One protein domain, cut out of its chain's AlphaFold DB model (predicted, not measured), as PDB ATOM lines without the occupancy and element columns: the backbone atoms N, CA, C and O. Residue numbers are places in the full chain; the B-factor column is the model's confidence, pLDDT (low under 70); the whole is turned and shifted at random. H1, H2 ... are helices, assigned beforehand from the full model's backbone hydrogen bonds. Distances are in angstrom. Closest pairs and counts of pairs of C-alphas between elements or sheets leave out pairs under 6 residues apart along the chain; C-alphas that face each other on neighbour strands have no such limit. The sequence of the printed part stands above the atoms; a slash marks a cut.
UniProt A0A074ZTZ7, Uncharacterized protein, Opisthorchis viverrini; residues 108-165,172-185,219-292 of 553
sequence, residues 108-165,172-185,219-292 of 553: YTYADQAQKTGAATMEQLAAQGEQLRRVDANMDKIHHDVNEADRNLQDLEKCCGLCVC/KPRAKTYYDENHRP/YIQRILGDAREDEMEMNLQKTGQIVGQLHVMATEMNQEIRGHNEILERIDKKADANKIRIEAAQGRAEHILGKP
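This is residues 108 to 165, 172 to 185 and 219 to 292 of the 553 residues of an uncharacterized protein of Opisthorchis viverrini (UniProt A0A074ZTZ7). Two long helices, H2 and H1, run side by side the same way as one thin rod, with residues 158 to 163 and 223 to 228 sticking out at its far ends. The printed part has 146 residues, with H1 then H2 along the chain, no named strand, and the class all helix. It is extended, with a radius of gyration of the C-alphas of 28.9 A and spans of 102 by 32 by 19 A.

Find C-alpha 227 at (59.516, 68.077, 35.464); from there H2, residues 227 to 289, runs 88.1 A to C-alpha 289 at (31.920, -12.282, 12.106). H1, residues 108 to 156, runs 71.5 A from (53.380, 51.590, 33.275).

Look at Tyr 108 and Thr 239, the closest C-alphas where H1 and H2 touch, 5.4 A apart. Their tilt is shallow, 13 degrees. In both helices every O i to N i+4 pair is within hydrogen-bond range.

Cuts leave gaps of 15.4 A between C-alphas 165 and 172 and 51.8 A between C-alphas 185 and 219. The pLDDT is under 70 at residues 157 to 165, 172 to 185 and 292.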
ATOM      1  N   TYR A 108      53.174  51.626  34.721       94.50
ATOM      2  CA  TYR A 108      53.380  51.590  33.275       94.50
ATOM      3  C   TYR A 108      54.005  50.265  32.814       94.50
ATOM      4  O   TYR A 108      53.475  49.624  31.909       94.50
ATOM      5  N   THR A 109      55.083  49.818  33.467       95.94
ATOM      6  CA  THR A 109      55.754  48.553  33.129       95.94
ATOM      7  C   THR A 109      54.807  47.359  33.242       95.94
ATOM      8  O   THR A 109      54.762  46.518  32.344       95.94
ATOM      9  N   TYR A 110      54.006  47.292  34.309       96.25
ATOM     10  CA  TYR A 110      53.023  46.220  34.467       96.25
ATOM     11  C   TYR A 110      51.899  46.297  33.435       96.25
ATOM     12  O   TYR A 110      51.484  45.261  32.918       96.25
ATOM     13  N   ALA A 111      51.422  47.498  33.105       94.62
ATOM     14  CA  ALA A 111      50.400  47.684  32.083       94.62
ATOM     15  C   ALA A 111      50.907  47.234  30.699       94.62
ATOM     16  O   ALA A 111      50.229  46.457  30.029       94.62
ATOM     17  N   ASP A 112      52.112  47.646  30.299       94.06
ATOM     18  CA  ASP A 112      52.739  47.251  29.028       94.06
ATOM     19  C   ASP A 112      52.964  45.730  28.952       94.06
ATOM     20  O   ASP A 112      52.642  45.083  27.950       94.06
ATOM     21  N   GLN A 113      53.435  45.121  30.043       96.19
ATOM     22  CA  GLN A 113      53.590  43.670  30.120       96.19
ATOM     23  C   GLN A 113      52.243  42.938  30.025       96.19
ATOM     24  O   GLN A 113      52.134  41.929  29.319       96.19
ATOM     25  N   ALA A 114      51.208  43.437  30.708       95.88
ATOM     26  CA  ALA A 114      49.862  42.880  30.638       95.88
ATOM     27  C   ALA A 114      49.293  42.979  29.219       95.88
ATOM     28  O   ALA A 114      48.695  42.021  28.735       95.88
ATOM     29  N   GLN A 115      49.533  44.091  28.521       94.75
ATOM     30  CA  GLN A 115      49.098  44.267  27.140       94.75
ATOM     31  C   GLN A 115      49.739  43.239  26.207       94.75
ATOM     32  O   GLN A 115      49.037  42.574  25.449       94.75
ATOM     33  N   LYS A 116      51.066  43.083  26.275       96.19
ATOM     34  CA  LYS A 116      51.804  42.115  25.447       96.19
ATOM     35  C   LYS A 116      51.351  40.683  25.716       96.19
ATOM     36  O   LYS A 116      51.144  39.910  24.785       96.19
ATOM     37  N   THR A 117      51.149  40.349  26.990       96.19
ATOM     38  CA  THR A 117      50.644  39.032  27.401       96.19
ATOM     39  C   THR A 117      49.210  38.809  26.911       96.19
ATOM     40  O   THR A 117      48.892  37.734  26.404       96.19
ATOM     41  N   GLY A 118      48.353  39.830  26.999       95.75
ATOM     42  CA  GLY A 118      46.984  39.800  26.483       95.75
ATOM     43  C   GLY A 118      46.935  39.586  24.970       95.75
ATOM     44  O   GLY A 118      46.206  38.715  24.506       95.75
ATOM     45  N   ALA A 119      47.778  40.291  24.211       94.88
ATOM     46  CA  ALA A 119      47.875  40.130  22.761       94.88
ATOM     47  C   ALA A 119      48.305  38.706  22.364       94.88
ATOM     48  O   ALA A 119      47.665  38.079  21.520       94.88
ATOM     49  N   ALA A 120      49.332  38.156  23.024       96.06
ATOM     50  CA  ALA A 120      49.756  36.773  22.800       96.06
ATOM     51  C   ALA A 120      48.651  35.763  23.165       96.06
ATOM     52  O   ALA A 120      48.449  34.770  22.466       96.06
ATOM     53  N   THR A 121      47.896  36.027  24.236       95.62
ATOM     54  CA  THR A 121      46.763  35.183  24.649       95.62
ATOM     55  C   THR A 121      45.643  35.210  23.610       95.62
ATOM     56  O   THR A 121      45.086  34.166  23.281       95.62
ATOM     57  N   MET A 122      45.335  36.377  23.042       93.88
ATOM     58  CA  MET A 122      44.344  36.499  21.971       93.88
ATOM     59  C   MET A 122      44.735  35.732  20.707       93.88
ATOM     60  O   MET A 122      43.887  35.069  20.112       93.88
ATOM     61  N   GLU A 123      46.011  35.767  20.316       95.12
ATOM     62  CA  GLU A 123      46.506  34.974  19.187       95.12
ATOM     63  C   GLU A 123      46.331  33.469  19.445       95.12
ATOM     64  O   GLU A 123      45.843  32.728  18.586       95.12
ATOM     65  N   GLN A 124      46.656  33.017  20.660       95.44
ATOM     66  CA  GLN A 124      46.450  31.628  21.065       95.44
ATOM     67  C   GLN A 124      44.969  31.238  21.071       95.44
ATOM     68  O   GLN A 124      44.631  30.156  20.588       95.44
ATOM     69  N   LEU A 125      44.079  32.102  21.571       94.62
ATOM     70  CA  LEU A 125      42.633  31.869  21.545       94.62
ATOM     71  C   LEU A 125      42.125  31.736  20.105       94.62
ATOM     72  O   LEU A 125      41.426  30.773  19.802       94.62
ATOM     73  N   ALA A 126      42.547  32.612  19.192       92.62
ATOM     74  CA  ALA A 126      42.173  32.511  17.782       92.62
ATOM     75  C   ALA A 126      42.640  31.184  17.149       92.62
ATOM     76  O   ALA A 126      41.878  30.518  16.439       92.62
ATOM     77  N   ALA A 127      43.874  30.754  17.444       94.62
ATOM     78  CA  ALA A 127      44.405  29.478  16.970       94.62
ATOM     79  C   ALA A 127      43.631  28.271  17.539       94.62
ATOM     80  O   ALA A 127      43.321  27.334  16.798       94.62
ATOM     81  N   GLN A 128      43.282  28.297  18.830       94.44
ATOM     82  CA  GLN A 128      42.455  27.268  19.471       94.44
ATOM     83  C   GLN A 128      41.049  27.210  18.864       94.44
ATOM     84  O   GLN A 128      40.536  26.120  18.609       94.44
ATOM     85  N   GLY A 129      40.447  28.359  18.558       94.06
ATOM     86  CA  GLY A 129      39.139  28.427  17.912       94.06
ATOM     87  C   GLY A 129      39.112  27.742  16.555       94.06
ATOM     88  O   GLY A 129      38.192  26.981  16.248       94.06
ATOM     89  N   GLU A 130      40.156  27.935  15.752       93.06
ATOM     90  CA  GLU A 130      40.289  27.241  14.474       93.06
ATOM     91  C   GLU A 130      40.493  25.728  14.650       93.06
ATOM     92  O   GLU A 130      39.908  24.931  13.914       93.06
ATOM     93  N   GLN A 131      41.255  25.301  15.661       96.00
ATOM     94  CA  GLN A 131      41.373  23.878  15.992       96.00
ATOM     95  C   GLN A 131      40.017  23.266  16.365       96.00
ATOM     96  O   GLN A 131      39.675  22.201  15.849       96.00
ATOM     97  N   LEU A 132      39.211  23.949  17.183       94.69
ATOM     98  CA  LEU A 132      37.865  23.493  17.539       94.69
ATOM     99  C   LEU A 132      36.957  23.373  16.310       94.69
ATOM    100  O   LEU A 132      36.254  22.374  16.170       94.69
ATOM    101  N   ARG A 133      37.015  24.323  15.366       92.56
ATOM    102  CA  ARG A 133      36.252  24.238  14.105       92.56
ATOM    103  C   ARG A 133      36.663  23.031  13.257       92.56
ATOM    104  O   ARG A 133      35.801  22.365  12.685       92.56
ATOM    105  N   ARG A 134      37.957  22.693  13.215       95.25
ATOM    106  CA  ARG A 134      38.438  21.469  12.545       95.25
ATOM    107  C   ARG A 134      37.947  20.202  13.240       95.25
ATOM    108  O   ARG A 134      37.584  19.248  12.558       95.25
ATOM    109  N   VAL A 135      37.916  20.182  14.574       94.69
ATOM    110  CA  VAL A 135      37.367  19.051  15.340       94.69
ATOM    111  C   VAL A 135      35.870  18.890  15.071       94.69
ATOM    112  O   VAL A 135      35.435  17.774  14.797       94.69
ATOM    113  N   ASP A 136      35.101  19.980  15.060       91.75
ATOM    114  CA  ASP A 136      33.665  19.957  14.746       91.75
ATOM    115  C   ASP A 136      33.393  19.388  13.342       91.75
ATOM    116  O   ASP A 136      32.548  18.505  13.177       91.75
ATOM    117  N   ALA A 137      34.175  19.808  12.342       91.88
ATOM    118  CA  ALA A 137      34.097  19.259  10.987       91.88
ATOM    119  C   ALA A 137      34.510  17.776  10.921       91.88
ATOM    120  O   ALA A 137      33.883  16.977  10.221       91.88
ATOM    121  N   ASN A 138      35.538  17.374  11.675       95.19
ATOM    122  CA  ASN A 138      35.950  15.975  11.764       95.19
ATOM    123  C   ASN A 138      34.876  15.095  12.425       95.19
ATOM    124  O   ASN A 138      34.721  13.943  12.022       95.19
ATOM    125  N   MET A 139      34.099  15.612  13.384       89.94
ATOM    126  CA  MET A 139      32.970  14.874  13.964       89.94
ATOM    127  C   MET A 139      31.867  14.595  12.936       89.94
ATOM    128  O   MET A 139      31.295  13.502  12.943       89.94
ATOM    129  N   ASP A 140      31.608  15.531  12.021       89.62
ATOM    130  CA  ASP A 140      30.666  15.315  10.914       89.62
ATOM    131  C   ASP A 140      31.192  14.271   9.917       89.62
ATOM    132  O   ASP A 140      30.425  13.443   9.417       89.62
ATOM    133  N   LYS A 141      32.507  14.262   9.661       93.19
ATOM    134  CA  LYS A 141      33.145  13.230   8.835       93.19
ATOM    135  C   LYS A 141      33.012  11.843   9.466       93.19
ATOM    136  O   LYS A 141      32.534  10.931   8.803       93.19
ATOM    137  N   ILE A 142      33.335  11.699  10.755       92.00
ATOM    138  CA  ILE A 142      33.163  10.433  11.490       92.00
ATOM    139  C   ILE A 142      31.711   9.967  11.409       92.00
ATOM    140  O   ILE A 142      31.449   8.794  11.169       92.00
ATOM    141  N   HIS A 143      30.754  10.879  11.563       88.81
ATOM    142  CA  HIS A 143      29.348  10.529  11.424       88.81
ATOM    143  C   HIS A 143      29.023   9.958  10.033       88.81
ATOM    144  O   HIS A 143      28.278   8.981   9.925       88.81
ATOM    145  N   HIS A 144      29.561  10.551   8.963       90.00
ATOM    146  CA  HIS A 144      29.400  10.026   7.607       90.00
ATOM    147  C   HIS A 144      30.012   8.627   7.466       90.00
ATOM    148  O   HIS A 144      29.309   7.706   7.047       90.00
ATOM    149  N   ASP A 145      31.258   8.458   7.910       92.56
ATOM    150  CA  ASP A 145      32.010   7.204   7.809       92.56
ATOM    151  C   ASP A 145      31.322   6.071   8.593       92.56
ATOM    152  O   ASP A 145      31.169   4.955   8.100       92.56
ATOM    153  N   VAL A 146      30.814   6.359   9.795       87.88
ATOM    154  CA  VAL A 146      30.071   5.390  10.619       87.88
ATOM    155  C   VAL A 146      28.749   4.995   9.959       87.88
ATOM    156  O   VAL A 146      28.336   3.840  10.045       87.88
ATOM    157  N   ASN A 147      28.081   5.921   9.267       86.81
ATOM    158  CA  ASN A 147      26.862   5.603   8.524       86.81
ATOM    159  C   ASN A 147      27.131   4.770   7.276       86.81
ATOM    160  O   ASN A 147      26.318   3.912   6.935       86.81
ATOM    161  N   GLU A 148      28.231   5.031   6.578       89.00
ATOM    162  CA  GLU A 148      28.655   4.219   5.442       89.00
ATOM    163  C   GLU A 148      29.040   2.808   5.899       89.00
ATOM    164  O   GLU A 148      28.515   1.828   5.367       89.00
ATOM    165  N   ALA A 149      29.839   2.696   6.965       89.19
ATOM    166  CA  ALA A 149      30.159   1.422   7.600       89.19
ATOM    167  C   ALA A 149      28.890   0.668   8.025       89.19
ATOM    168  O   ALA A 149      28.769  -0.530   7.771       89.19
ATOM    169  N   ASP A 150      27.900   1.365   8.595       84.62
ATOM    170  CA  ASP A 150      26.625   0.752   8.960       84.62
ATOM    171  C   ASP A 150      25.866   0.178   7.747       84.62
ATOM    172  O   ASP A 150      25.253  -0.889   7.831       84.62
ATOM    173  N   ARG A 151      25.871   0.870   6.601       85.81
ATOM    174  CA  ARG A 151      25.241   0.361   5.368       85.81
ATOM    175  C   ARG A 151      25.961  -0.882   4.854       85.81
ATOM    176  O   ARG A 151      25.296  -1.870   4.561       85.81
ATOM    177  N   ASN A 152      27.292  -0.861   4.841       88.12
ATOM    178  CA  ASN A 152      28.099  -2.000   4.407       88.12
ATOM    179  C   ASN A 152      27.862  -3.231   5.300       88.12
ATOM    180  O   ASN A 152      27.676  -4.333   4.791       88.12
ATOM    181  N   LEU A 153      27.779  -3.051   6.625       83.50
ATOM    182  CA  LEU A 153      27.448  -4.139   7.555       83.50
ATOM    183  C   LEU A 153      26.034  -4.694   7.324       83.50
ATOM    184  O   LEU A 153      25.847  -5.906   7.333       83.50
ATOM    185  N   GLN A 154      25.043  -3.837   7.057       81.81
ATOM    186  CA  GLN A 154      23.689  -4.288   6.700       81.81
ATOM    187  C   GLN A 154      23.645  -5.075   5.392       81.81
ATOM    188  O   GLN A 154      22.798  -5.955   5.236       81.81
ATOM    189  N   ASP A 155      24.512  -4.752   4.436       81.94
ATOM    190  CA  ASP A 155      24.602  -5.497   3.186       81.94
ATOM    191  C   ASP A 155      25.233  -6.879   3.400       81.94
ATOM    192  O   ASP A 155      24.776  -7.845   2.792       81.94
ATOM    193  N   LEU A 156      26.184  -7.006   4.334       78.75
ATOM    194  CA  LEU A 156      26.760  -8.294   4.742       78.75
ATOM    195  C   LEU A 156      25.780  -9.184   5.531       78.75
ATOM    196  O   LEU A 156      25.916 -10.405   5.508       78.75
ATOM    197  N   GLU A 157      24.770  -8.611   6.197       69.25
ATOM    198  CA  GLU A 157      23.697  -9.380   6.858       69.25
ATOM    199  C   GLU A 157      22.725 -10.049   5.862       69.25
ATOM    200  O   GLU A 157      21.964 -10.950   6.233       69.25
ATOM    201  N   LYS A 158      22.713  -9.627   4.590       69.12
ATOM    202  CA  LYS A 158      21.822 -10.189   3.565       69.12
ATOM    203  C   LYS A 158      22.429 -11.475   2.997       69.12
ATOM    204  O   LYS A 158      23.462 -11.457   2.337       69.12
ATOM    205  N   CYS A 159      21.751 -12.605   3.189       57.28
ATOM    206  CA  CYS A 159      22.140 -13.875   2.578       57.28
ATOM    207  C   CYS A 159      21.690 -13.917   1.107       57.28
ATOM    208  O   CYS A 159      20.529 -13.640   0.796       57.28
ATOM    209  N   CYS A 160      22.608 -14.261   0.199       55.75
ATOM    210  CA  CYS A 160      22.336 -14.540  -1.217       55.75
ATOM    211  C   CYS A 160      21.510 -13.460  -1.956       55.75
ATOM    212  O   CYS A 160      20.555 -13.775  -2.661       55.75
ATOM    213  N   GLY A 161      21.863 -12.179  -1.797       53.47
ATOM    214  CA  GLY A 161      21.483 -11.084  -2.709       53.47
ATOM    215  C   GLY A 161      20.013 -10.630  -2.746       53.47
ATOM    216  O   GLY A 161      19.756  -9.552  -3.278       53.47
ATOM    217  N   LEU A 162      19.052 -11.379  -2.184       58.00
ATOM    218  CA  LEU A 162      17.619 -11.050  -2.309       58.00
ATOM    219  C   LEU A 162      16.767 -11.290  -1.043       58.00
ATOM    220  O   LEU A 162      15.663 -10.757  -0.958       58.00
ATOM    221  N   CYS A 163      17.256 -12.021  -0.032       56.59
ATOM    222  CA  CYS A 163      16.453 -12.398   1.139       56.59
ATOM    223  C   CYS A 163      17.146 -12.016   2.460       56.59
ATOM    224  O   CYS A 163      18.230 -12.502   2.774       56.59
ATOM    225  N   VAL A 164      16.497 -11.181   3.282       55.72
ATOM    226  CA  VAL A 164      16.902 -10.974   4.686       55.72
ATOM    227  C   VAL A 164      16.637 -12.278   5.435       55.72
ATOM    228  O   VAL A 164      15.475 -12.669   5.540       55.72
ATOM    229  N   CYS A 165      17.675 -12.940   5.956       54.50
ATOM    230  CA  CYS A 165      17.517 -14.131   6.795       54.50
ATOM    231  C   CYS A 165      16.509 -13.842   7.928       54.50
ATOM    232  O   CYS A 165      16.761 -12.958   8.750       54.50
ATOM    233  N   LYS A 172      18.401  -2.919  15.509       59.69
ATOM    234  CA  LYS A 172      19.049  -1.625  15.724       59.69
ATOM    235  C   LYS A 172      18.413  -0.945  16.943       59.69
ATOM    236  O   LYS A 172      17.197  -0.717  16.917       59.69
ATOM    237  N   PRO A 173      19.183  -0.567  17.976       55.03
ATOM    238  CA  PRO A 173      18.664   0.341  18.980       55.03
ATOM    239  C   PRO A 173      18.315   1.654  18.273       55.03
ATOM    240  O   PRO A 173      19.168   2.293  17.655       55.03
ATOM    241  N   ARG A 174      17.035   2.048  18.309       56.22
ATOM    242  CA  ARG A 174      16.586   3.367  17.840       56.22
ATOM    243  C   ARG A 174      17.042   4.421  18.848       56.22
ATOM    244  O   ARG A 174      16.242   4.937  19.620       56.22
ATOM    245  N   ALA A 175      18.338   4.708  18.869       53.62
ATOM    246  CA  ALA A 175      18.849   5.858  19.589       53.62
ATOM    247  C   ALA A 175      18.485   7.114  18.787       53.62
ATOM    248  O   ALA A 175      18.982   7.333  17.678       53.62
ATOM    249  N   LYS A 176      17.578   7.922  19.342       55.41
ATOM    250  CA  LYS A 176      17.298   9.285  18.882       55.41
ATOM    251  C   LYS A 176      18.599  10.068  19.077       55.41
ATOM    252  O   LYS A 176      18.991  10.328  20.207       55.41
ATOM    253  N   THR A 177      19.339  10.306  18.001       65.00
ATOM    254  CA  THR A 177      20.692  10.887  18.063       65.00
ATOM    255  C   THR A 177      20.662  12.354  17.647       65.00
ATOM    256  O   THR A 177      19.702  12.793  17.022       65.00
ATOM    257  N   TYR A 178      21.715  13.114  17.968       66.69
ATOM    258  CA  TYR A 178      21.883  14.526  17.578       66.69
ATOM    259  C   TYR A 178      21.598  14.795  16.086       66.69
ATOM    260  O   TYR A 178      21.057  15.835  15.725       66.69
ATOM    261  N   TYR A 179      21.915  13.826  15.225       66.88
ATOM    262  CA  TYR A 179      21.709  13.894  13.777       66.88
ATOM    263  C   TYR A 179      20.297  13.502  13.309       66.88
ATOM    264  O   TYR A 179      20.056  13.445  12.106       66.88
ATOM    265  N   ASP A 180      19.378  13.177  14.220       68.62
ATOM    266  CA  ASP A 180      17.980  12.901  13.888       68.62
ATOM    267  C   ASP A 180      17.267  14.219  13.535       68.62
ATOM    268  O   ASP A 180      17.445  15.229  14.218       68.62
ATOM    269  N   GLU A 181      16.463  14.217  12.469       53.97
ATOM    270  CA  GLU A 181      15.908  15.405  11.786       53.97
ATOM    271  C   GLU A 181      15.177  16.376  12.737       53.97
ATOM    272  O   GLU A 181      15.130  17.581  12.510       53.97
ATOM    273  N   ASN A 182      14.655  15.848  13.849       57.44
ATOM    274  CA  ASN A 182      13.908  16.586  14.868       57.44
ATOM    275  C   ASN A 182      14.781  17.243  15.963       57.44
ATOM    276  O   ASN A 182      14.233  17.928  16.823       57.44
ATOM    277  N   HIS A 183      16.102  17.012  15.979       55.09
ATOM    278  CA  HIS A 183      17.052  17.570  16.963       55.09
ATOM    279  C   HIS A 183      18.152  18.422  16.339       55.09
ATOM    280  O   HIS A 183      18.935  19.020  17.078       55.09
ATOM    281  N   ARG A 184      18.226  18.500  15.006       55.44
ATOM    282  CA  ARG A 184      19.130  19.433  14.343       55.44
ATOM    283  C   ARG A 184      18.671  20.844  14.725       55.44
ATOM    284  O   ARG A 184      17.576  21.230  14.309       55.44
ATOM    285  N   PRO A 185      19.443  21.618  15.512       52.69
ATOM    286  CA  PRO A 185      19.111  23.021  15.688       52.69
ATOM    287  C   PRO A 185      19.032  23.635  14.290       52.69
ATOM    288  O   PRO A 185      19.864  23.314  13.430       52.69
ATOM    289  N   TYR A 219      45.661  63.620  34.943       78.88
ATOM    290  CA  TYR A 219      45.567  62.655  36.035       78.88
ATOM    291  C   TYR A 219      46.120  63.240  37.342       78.88
ATOM    292  O   TYR A 219      45.727  62.807  38.426       78.88
ATOM    293  N   ILE A 220      47.013  64.226  37.247       80.81
ATOM    294  CA  ILE A 220      47.735  64.826  38.363       80.81
ATOM    295  C   ILE A 220      47.439  66.317  38.440       80.81
ATOM    296  O   ILE A 220      47.664  67.083  37.500       80.81
ATOM    297  N   GLN A 221      46.991  66.749  39.618       82.25
ATOM    298  CA  GLN A 221      46.937  68.165  39.947       82.25
ATOM    299  C   GLN A 221      48.366  68.696  40.081       82.25
ATOM    300  O   GLN A 221      49.091  68.309  40.993       82.25
ATOM    301  N   ARG A 222      48.755  69.606  39.187       82.00
ATOM    302  CA  ARG A 222      50.060  70.279  39.223       82.00
ATOM    303  C   ARG A 222      50.116  71.216  40.427       82.00
ATOM    304  O   ARG A 222      49.270  72.109  40.529       82.00
ATOM    305  N   ILE A 223      51.073  70.997  41.327       77.62
ATOM    306  CA  ILE A 223      51.276  71.819  42.532       77.62
ATOM    307  C   ILE A 223      52.623  72.527  42.443       77.62
ATOM    308  O   ILE A 223      52.697  73.736  42.657       77.62
ATOM    309  N   LEU A 224      53.680  71.780  42.116       76.06
ATOM    310  CA  LEU A 224      55.030  72.316  41.958       76.06
ATOM    311  C   LEU A 224      55.302  72.738  40.511       76.06
ATOM    312  O   LEU A 224      56.113  73.635  40.286       76.06
ATOM    313  N   GLY A 225      54.617  72.116  39.542       80.19
ATOM    314  CA  GLY A 225      54.855  72.348  38.118       80.19
ATOM    315  C   GLY A 225      56.274  71.961  37.702       80.19
ATOM    316  O   GLY A 225      56.835  72.582  36.801       80.19
ATOM    317  N   ASP A 226      56.871  70.993  38.403       85.81
ATOM    318  CA  ASP A 226      58.215  70.503  38.126       85.81
ATOM    319  C   ASP A 226      58.199  69.398  37.056       85.81
ATOM    320  O   ASP A 226      57.169  68.805  36.728       85.81
ATOM    321  N   ALA A 227      59.377  69.093  36.508       88.06
ATOM    322  CA  ALA A 227      59.516  68.077  35.464       88.06
ATOM    323  C   ALA A 227      59.117  66.660  35.933       88.06
ATOM    324  O   ALA A 227      58.855  65.785  35.108       88.06
ATOM    325  N   ARG A 228      59.068  66.414  37.251       89.88
ATOM    326  CA  ARG A 228      58.651  65.126  37.822       89.88
ATOM    327  C   ARG A 228      57.143  64.963  37.722       89.88
ATOM    328  O   ARG A 228      56.692  63.909  37.285       89.88
ATOM    329  N   GLU A 229      56.369  65.992  38.070       88.62
ATOM    330  CA  GLU A 229      54.918  66.013  37.849       88.62
ATOM    331  C   GLU A 229      54.566  65.848  36.360       88.62
ATOM    332  O   GLU A 229      53.632  65.114  36.038       88.62
ATOM    333  N   ASP A 230      55.359  66.426  35.448       89.50
ATOM    334  CA  ASP A 230      55.216  66.208  34.001       89.50
ATOM    335  C   ASP A 230      55.458  64.749  33.579       89.50
ATOM    336  O   ASP A 230      54.691  64.193  32.785       89.50
ATOM    337  N   GLU A 231      56.507  64.108  34.107       90.31
ATOM    338  CA  GLU A 231      56.794  62.697  33.826       90.31
ATOM    339  C   GLU A 231      55.701  61.782  34.394       90.31
ATOM    340  O   GLU A 231      55.231  60.872  33.707       90.31
ATOM    341  N   MET A 232      55.256  62.038  35.628       89.50
ATOM    342  CA  MET A 232      54.180  61.271  36.252       89.50
ATOM    343  C   MET A 232      52.882  61.366  35.439       89.50
ATOM    344  O   MET A 232      52.232  60.346  35.209       89.50
ATOM    345  N   GLU A 233      52.530  62.559  34.957       89.88
ATOM    346  CA  GLU A 233      51.350  62.772  34.115       89.88
ATOM    347  C   GLU A 233      51.458  61.986  32.802       89.88
ATOM    348  O   GLU A 233      50.539  61.256  32.427       89.88
ATOM    349  N   MET A 234      52.617  62.047  32.136       90.31
ATOM    350  CA  MET A 234      52.864  61.290  30.908       90.31
ATOM    351  C   MET A 234      52.767  59.771  31.136       90.31
ATOM    352  O   MET A 234      52.195  59.053  30.309       90.31
ATOM    353  N   ASN A 235      53.310  59.266  32.247       92.62
ATOM    354  CA  ASN A 235      53.257  57.847  32.601       92.62
ATOM    355  C   ASN A 235      51.814  57.383  32.847       92.62
ATOM    356  O   ASN A 235      51.416  56.316  32.367       92.62
ATOM    357  N   LEU A 236      51.009  58.187  33.546       91.19
ATOM    358  CA  LEU A 236      49.598  57.883  33.792       91.19
ATOM    359  C   LEU A 236      48.754  57.982  32.520       91.19
ATOM    360  O   LEU A 236      47.902  57.123  32.301       91.19
ATOM    361  N   GLN A 237      49.040  58.930  31.628       91.19
ATOM    362  CA  GLN A 237      48.358  59.023  30.339       91.19
ATOM    363  C   GLN A 237      48.626  57.798  29.455       91.19
ATOM    364  O   GLN A 237      47.688  57.220  28.899       91.19
ATOM    365  N   LYS A 238      49.886  57.344  29.367       91.38
ATOM    366  CA  LYS A 238      50.240  56.091  28.674       91.38
ATOM    367  C   LYS A 238      49.546  54.890  29.308       91.38
ATOM    368  O   LYS A 238      48.981  54.060  28.602       91.38
ATOM    369  N   THR A 239      49.541  54.824  30.637       92.25
ATOM    370  CA  THR A 239      48.836  53.769  31.375       92.25
ATOM    371  C   THR A 239      47.343  53.773  31.044       92.25
ATOM    372  O   THR A 239      46.785  52.719  30.758       92.25
ATOM    373  N   GLY A 240      46.697  54.941  31.006       90.62
ATOM    374  CA  GLY A 240      45.284  55.076  30.650       90.62
ATOM    375  C   GLY A 240      44.968  54.535  29.254       90.62
ATOM    376  O   GLY A 240      43.977  53.827  29.078       90.62
ATOM    377  N   GLN A 241      45.843  54.787  28.275       90.81
ATOM    378  CA  GLN A 241      45.706  54.226  26.925       90.81
ATOM    379  C   GLN A 241      45.815  52.696  26.923       90.81
ATOM    380  O   GLN A 241      44.981  52.023  26.313       90.81
ATOM    381  N   ILE A 242      46.803  52.142  27.632       92.88
ATOM    382  CA  ILE A 242      46.998  50.692  27.731       92.88
ATOM    383  C   ILE A 242      45.799  50.031  28.419       92.88
ATOM    384  O   ILE A 242      45.308  49.009  27.948       92.88
ATOM    385  N   VAL A 243      45.274  50.628  29.490       92.31
ATOM    386  CA  VAL A 243      44.079  50.126  30.188       92.31
ATOM    387  C   VAL A 243      42.855  50.124  29.269       92.31
ATOM    388  O   VAL A 243      42.101  49.148  29.264       92.31
ATOM    389  N   GLY A 244      42.682  51.154  28.436       92.00
ATOM    390  CA  GLY A 244      41.635  51.172  27.411       92.00
ATOM    391  C   GLY A 244      41.772  50.017  26.412       92.00
ATOM    392  O   GLY A 244      40.795  49.332  26.109       92.00
ATOM    393  N   GLN A 245      42.993  49.731  25.953       90.69
ATOM    394  CA  GLN A 245      43.266  48.603  25.051       90.69
ATOM    395  C   GLN A 245      43.063  47.243  25.735       90.69
ATOM    396  O   GLN A 245      42.456  46.348  25.148       90.69
ATOM    397  N   LEU A 246      43.496  47.094  26.991       94.50
ATOM    398  CA  LEU A 246      43.246  45.903  27.810       94.50
ATOM    399  C   LEU A 246      41.746  45.619  27.940       94.50
ATOM    400  O   LEU A 246      41.342  44.461  27.879       94.50
ATOM    401  N   HIS A 247      40.913  46.655  28.072       94.56
ATOM    402  CA  HIS A 247      39.461  46.493  28.136       94.56
ATOM    403  C   HIS A 247      38.865  45.964  26.821       94.56
ATOM    404  O   HIS A 247      38.014  45.068  26.845       94.56
ATOM    405  N   VAL A 248      39.330  46.479  25.678       92.69
ATOM    406  CA  VAL A 248      38.910  45.983  24.356       92.69
ATOM    407  C   VAL A 248      39.306  44.516  24.199       92.69
ATOM    408  O   VAL A 248      38.438  43.685  23.940       92.69
ATOM    409  N   MET A 249      40.567  44.171  24.484       94.31
ATOM    410  CA  MET A 249      41.042  42.783  24.439       94.31
ATOM    411  C   MET A 249      40.255  41.875  25.389       94.31
ATOM    412  O   MET A 249      39.864  40.779  25.007       94.31
ATOM    413  N   ALA A 250      39.960  42.318  26.614       94.00
ATOM    414  CA  ALA A 250      39.161  41.539  27.561       94.00
ATOM    415  C   ALA A 250      37.741  41.264  27.040       94.00
ATOM    416  O   ALA A 250      37.209  40.166  27.218       94.00
ATOM    417  N   THR A 251      37.136  42.245  26.370       94.00
ATOM    418  CA  THR A 251      35.806  42.099  25.771       94.00
ATOM    419  C   THR A 251      35.830  41.139  24.583       94.00
ATOM    420  O   THR A 251      34.977  40.255  24.503       94.00
ATOM    421  N   GLU A 252      36.819  41.263  23.697       93.38
ATOM    422  CA  GLU A 252      36.995  40.379  22.540       93.38
ATOM    423  C   GLU A 252      37.321  38.942  22.968       93.38
ATOM    424  O   GLU A 252      36.682  38.002  22.497       93.38
ATOM    425  N   MET A 253      38.221  38.759  23.940       94.38
ATOM    426  CA  MET A 253      38.525  37.448  24.523       94.38
ATOM    427  C   MET A 253      37.269  36.780  25.091       94.38
ATOM    428  O   MET A 253      37.039  35.597  24.859       94.38
ATOM    429  N   ASN A 254      36.421  37.528  25.803       94.50
ATOM    430  CA  ASN A 254      35.173  36.993  26.348       94.50
ATOM    431  C   ASN A 254      34.193  36.571  25.239       94.50
ATOM    432  O   ASN A 254      33.509  35.556  25.370       94.50
ATOM    433  N   GLN A 255      34.125  37.319  24.135       92.94
ATOM    434  CA  GLN A 255      33.299  36.945  22.985       92.94
ATOM    435  C   GLN A 255      33.821  35.678  22.292       92.94
ATOM    436  O   GLN A 255      33.024  34.776  22.032       92.94
ATOM    437  N   GLU A 256      35.134  35.557  22.068       92.69
ATOM    438  CA  GLU A 256      35.719  34.360  21.439       92.69
ATOM    439  C   GLU A 256      35.536  33.119  22.327       92.69
ATOM    440  O   GLU A 256      35.144  32.061  21.837       92.69
ATOM    441  N   ILE A 257      35.690  33.249  23.654       94.81
ATOM    442  CA  ILE A 257      35.434  32.155  24.609       94.81
ATOM    443  C   ILE A 257      33.971  31.701  24.561       94.81
ATOM    444  O   ILE A 257      33.698  30.499  24.564       94.81
ATOM    445  N   ARG A 258      33.011  32.631  24.487       94.56
ATOM    446  CA  ARG A 258      31.594  32.267  24.313       94.56
ATOM    447  C   ARG A 258      31.381  31.494  23.012       94.56
ATOM    448  O   ARG A 258      30.732  30.452  23.036       94.56
ATOM    449  N   GLY A 259      31.996  31.942  21.916       92.44
ATOM    450  CA  GLY A 259      31.974  31.227  20.640       92.44
ATOM    451  C   GLY A 259      32.583  29.822  20.725       92.44
ATOM    452  O   GLY A 259      32.020  28.868  20.185       92.44
ATOM    453  N   HIS A 260      33.697  29.659  21.444       92.62
ATOM    454  CA  HIS A 260      34.302  28.349  21.700       92.62
ATOM    455  C   HIS A 260      33.370  27.430  22.491       92.62
ATOM    456  O   HIS A 260      33.212  26.270  22.113       92.62
ATOM    457  N   ASN A 261      32.720  27.938  23.542       93.69
ATOM    458  CA  ASN A 261      31.797  27.157  24.368       93.69
ATOM    459  C   ASN A 261      30.610  26.626  23.549       93.69
ATOM    460  O   ASN A 261      30.261  25.453  23.664       93.69
ATOM    461  N   GLU A 262      30.051  27.436  22.649       92.62
ATOM    462  CA  GLU A 262      28.986  26.987  21.743       92.62
ATOM    463  C   GLU A 262      29.451  25.873  20.787       92.62
ATOM    464  O   GLU A 262      28.709  24.927  20.504       92.62
ATOM    465  N   ILE A 263      30.683  25.966  20.269       90.44
ATOM    466  CA  ILE A 263      31.265  24.917  19.419       90.44
ATOM    467  C   ILE A 263      31.501  23.642  20.233       90.44
ATOM    468  O   ILE A 263      31.172  22.557  19.755       90.44
ATOM    469  N   LEU A 264      32.021  23.759  21.456       94.06
ATOM    470  CA  LEU A 264      32.257  22.625  22.347       94.06
ATOM    471  C   LEU A 264      30.962  21.876  22.669       94.06
ATOM    472  O   LEU A 264      30.930  20.658  22.524       94.06
ATOM    473  N   GLU A 265      29.875  22.576  22.997       92.31
ATOM    474  CA  GLU A 265      28.570  21.938  23.226       92.31
ATOM    475  C   GLU A 265      28.049  21.187  21.992       92.31
ATOM    476  O   GLU A 265      27.381  20.155  22.103       92.31
ATOM    477  N   ARG A 266      28.321  21.707  20.789       89.81
ATOM    478  CA  ARG A 266      27.966  21.026  19.539       89.81
ATOM    479  C   ARG A 266      28.832  19.786  19.315       89.81
ATOM    480  O   ARG A 266      28.281  18.748  18.950       89.81
ATOM    481  N   ILE A 267      30.143  19.881  19.538       90.88
ATOM    482  CA  ILE A 267      31.076  18.751  19.431       90.88
ATOM    483  C   ILE A 267      30.677  17.644  20.402       90.88
ATOM    484  O   ILE A 267      30.612  16.495  19.987       90.88
ATOM    485  N   ASP A 268      30.358  17.985  21.649       91.00
ATOM    486  CA  ASP A 268      29.956  17.037  22.691       91.00
ATOM    487  C   ASP A 268      28.724  16.222  22.265       91.00
ATOM    488  O   ASP A 268      28.771  14.995  22.155       91.00
ATOM    489  N   LYS A 269      27.656  16.908  21.835       87.94
ATOM    490  CA  LYS A 269      26.438  16.255  21.324       87.94
ATOM    491  C   LYS A 269      26.704  15.374  20.094       87.94
ATOM    492  O   LYS A 269      26.111  14.299  19.959       87.94
ATOM    493  N   LYS A 270      27.572  15.818  19.174       88.50
ATOM    494  CA  LYS A 270      27.985  15.029  17.998       88.50
ATOM    495  C   LYS A 270      28.812  13.807  18.400       88.50
ATOM    496  O   LYS A 270      28.613  12.736  17.825       88.50
ATOM    497  N   ALA A 271      29.717  13.958  19.363       92.31
ATOM    498  CA  ALA A 271      30.593  12.907  19.857       92.31
ATOM    499  C   ALA A 271      29.792  11.802  20.552       92.31
ATOM    500  O   ALA A 271      29.964  10.636  20.205       92.31
ATOM    501  N   ASP A 272      28.844  12.154  21.423       88.44
ATOM    502  CA  ASP A 272      27.937  11.195  22.067       88.44
ATOM    503  C   ASP A 272      27.101  10.419  21.044       88.44
ATOM    504  O   ASP A 272      26.994   9.189  21.097       88.44
ATOM    505  N   ALA A 273      26.551  11.119  20.048       85.81
ATOM    506  CA  ALA A 273      25.805  10.483  18.970       85.81
ATOM    507  C   ALA A 273      26.678   9.529  18.136       85.81
ATOM    508  O   ALA A 273      26.231   8.431  17.788       85.81
ATOM    509  N   ASN A 274      27.911   9.932  17.822       87.94
ATOM    510  CA  ASN A 274      28.864   9.111  17.081       87.94
ATOM    511  C   ASN A 274      29.301   7.889  17.893       87.94
ATOM    512  O   ASN A 274      29.323   6.789  17.348       87.94
ATOM    513  N   LYS A 275      29.563   8.050  19.193       90.62
ATOM    514  CA  LYS A 275      29.926   6.962  20.107       90.62
ATOM    515  C   LYS A 275      28.868   5.861  20.113       90.62
ATOM    516  O   LYS A 275      29.190   4.710  19.833       90.62
ATOM    517  N   ILE A 276      27.599   6.224  20.317       86.69
ATOM    518  CA  ILE A 276      26.485   5.260  20.317       86.69
ATOM    519  C   ILE A 276      26.400   4.510  18.977       86.69
ATOM    520  O   ILE A 276      26.147   3.304  18.943       86.69
ATOM    521  N   ARG A 277      26.614   5.200  17.847       83.19
ATOM    522  CA  ARG A 277      26.566   4.570  16.516       83.19
ATOM    523  C   ARG A 277      27.759   3.656  16.251       83.19
ATOM    524  O   ARG A 277      27.558   2.601  15.654       83.19
ATOM    525  N   ILE A 278      28.957   4.027  16.700       89.19
ATOM    526  CA  ILE A 278      30.161   3.192  16.604       89.19
ATOM    527  C   ILE A 278      29.972   1.917  17.425       89.19
ATOM    528  O   ILE A 278      30.157   0.832  16.888       89.19
ATOM    529  N   GLU A 279      29.513   2.026  18.674       88.00
ATOM    530  CA  GLU A 279      29.230   0.866  19.531       88.00
ATOM    531  C   GLU A 279      28.170  -0.057  18.901       88.00
ATOM    532  O   GLU A 279      28.326  -1.280  18.876       88.00
ATOM    533  N   ALA A 280      27.116   0.510  18.302       85.00
ATOM    534  CA  ALA A 280      26.095  -0.264  17.596       85.00
ATOM    535  C   ALA A 280      26.605  -0.910  16.291       85.00
ATOM    536  O   ALA A 280      26.151  -1.992  15.913       85.00
ATOM    537  N   ALA A 281      27.506  -0.253  15.556       85.44
ATOM    538  CA  ALA A 281      28.149  -0.822  14.371       85.44
ATOM    539  C   ALA A 281      29.125  -1.943  14.758       85.44
ATOM    540  O   ALA A 281      29.093  -3.015  14.157       85.44
ATOM    541  N   GLN A 282      29.912  -1.744  15.816       87.00
ATOM    542  CA  GLN A 282      30.816  -2.753  16.359       87.00
ATOM    543  C   GLN A 282      30.045  -3.992  16.830       87.00
ATOM    544  O   GLN A 282      30.364  -5.101  16.410       87.00
ATOM    545  N   GLY A 283      28.970  -3.819  17.606       86.12
ATOM    546  CA  GLY A 283      28.135  -4.941  18.045       86.12
ATOM    547  C   GLY A 283      27.498  -5.724  16.887       86.12
ATOM    548  O   GLY A 283      27.293  -6.932  16.995       86.12
ATOM    549  N   ARG A 284      27.222  -5.066  15.751       82.88
ATOM    550  CA  ARG A 284      26.784  -5.741  14.516       82.88
ATOM    551  C   ARG A 284      27.897  -6.513  13.841       82.88
ATOM    552  O   ARG A 284      27.687  -7.665  13.475       82.88
ATOM    553  N   ALA A 285      29.072  -5.909  13.705       86.25
ATOM    554  CA  ALA A 285      30.233  -6.582  13.139       86.25
ATOM    555  C   ALA A 285      30.581  -7.850  13.939       86.25
ATOM    556  O   ALA A 285      30.749  -8.916  13.349       86.25
ATOM    557  N   GLU A 286      30.575  -7.766  15.275       85.94
ATOM    558  CA  GLU A 286      30.774  -8.911  16.175       85.94
ATOM    559  C   GLU A 286      29.684  -9.985  16.023       85.94
ATOM    560  O   GLU A 286      29.958 -11.177  16.156       85.94
ATOM    561  N   HIS A 287      28.440  -9.598  15.727       82.62
ATOM    562  CA  HIS A 287      27.358 -10.550  15.474       82.62
ATOM    563  C   HIS A 287      27.527 -11.297  14.137       82.62
ATOM    564  O   HIS A 287      27.186 -12.478  14.059       82.62
ATOM    565  N   ILE A 288      28.048 -10.632  13.098       79.44
ATOM    566  CA  ILE A 288      28.244 -11.210  11.756       79.44
ATOM    567  C   ILE A 288      29.484 -12.110  11.713       79.44
ATOM    568  O   ILE A 288      29.418 -13.227  11.205       79.44
ATOM    569  N   LEU A 289      30.614 -11.621  12.226       79.38
ATOM    570  CA  LEU A 289      31.920 -12.282  12.106       79.38
ATOM    571  C   LEU A 289      32.271 -13.149  13.326       79.38
ATOM    572  O   LEU A 289      33.237 -13.908  13.284       79.38
ATOM    573  N   GLY A 290      31.482 -13.060  14.400       76.12
ATOM    574  CA  GLY A 290      31.852 -13.565  15.718       76.12
ATOM    575  C   GLY A 290      32.674 -12.536  16.493       76.12
ATOM    576  O   GLY A 290      33.231 -11.592  15.927       76.12
ATOM    577  N   LYS A 291      32.746 -12.701  17.820       74.75
ATOM    578  CA  LYS A 291      33.617 -11.853  18.638       74.75
ATOM    579  C   LYS A 291      35.060 -12.083  18.190       74.75
ATOM    580  O   LYS A 291      35.473 -13.248  18.157       74.75
ATOM    581  N   PRO A 292      35.830 -11.031  17.878       63.03
ATOM    582  CA  PRO A 292      37.261 -11.207  17.718       63.03
ATOM    583  C   PRO A 292      37.803 -11.831  19.013       63.03
ATOM    584  O   PRO A 292      37.357 -11.484  20.114       63.03
TER     585      PRO A 292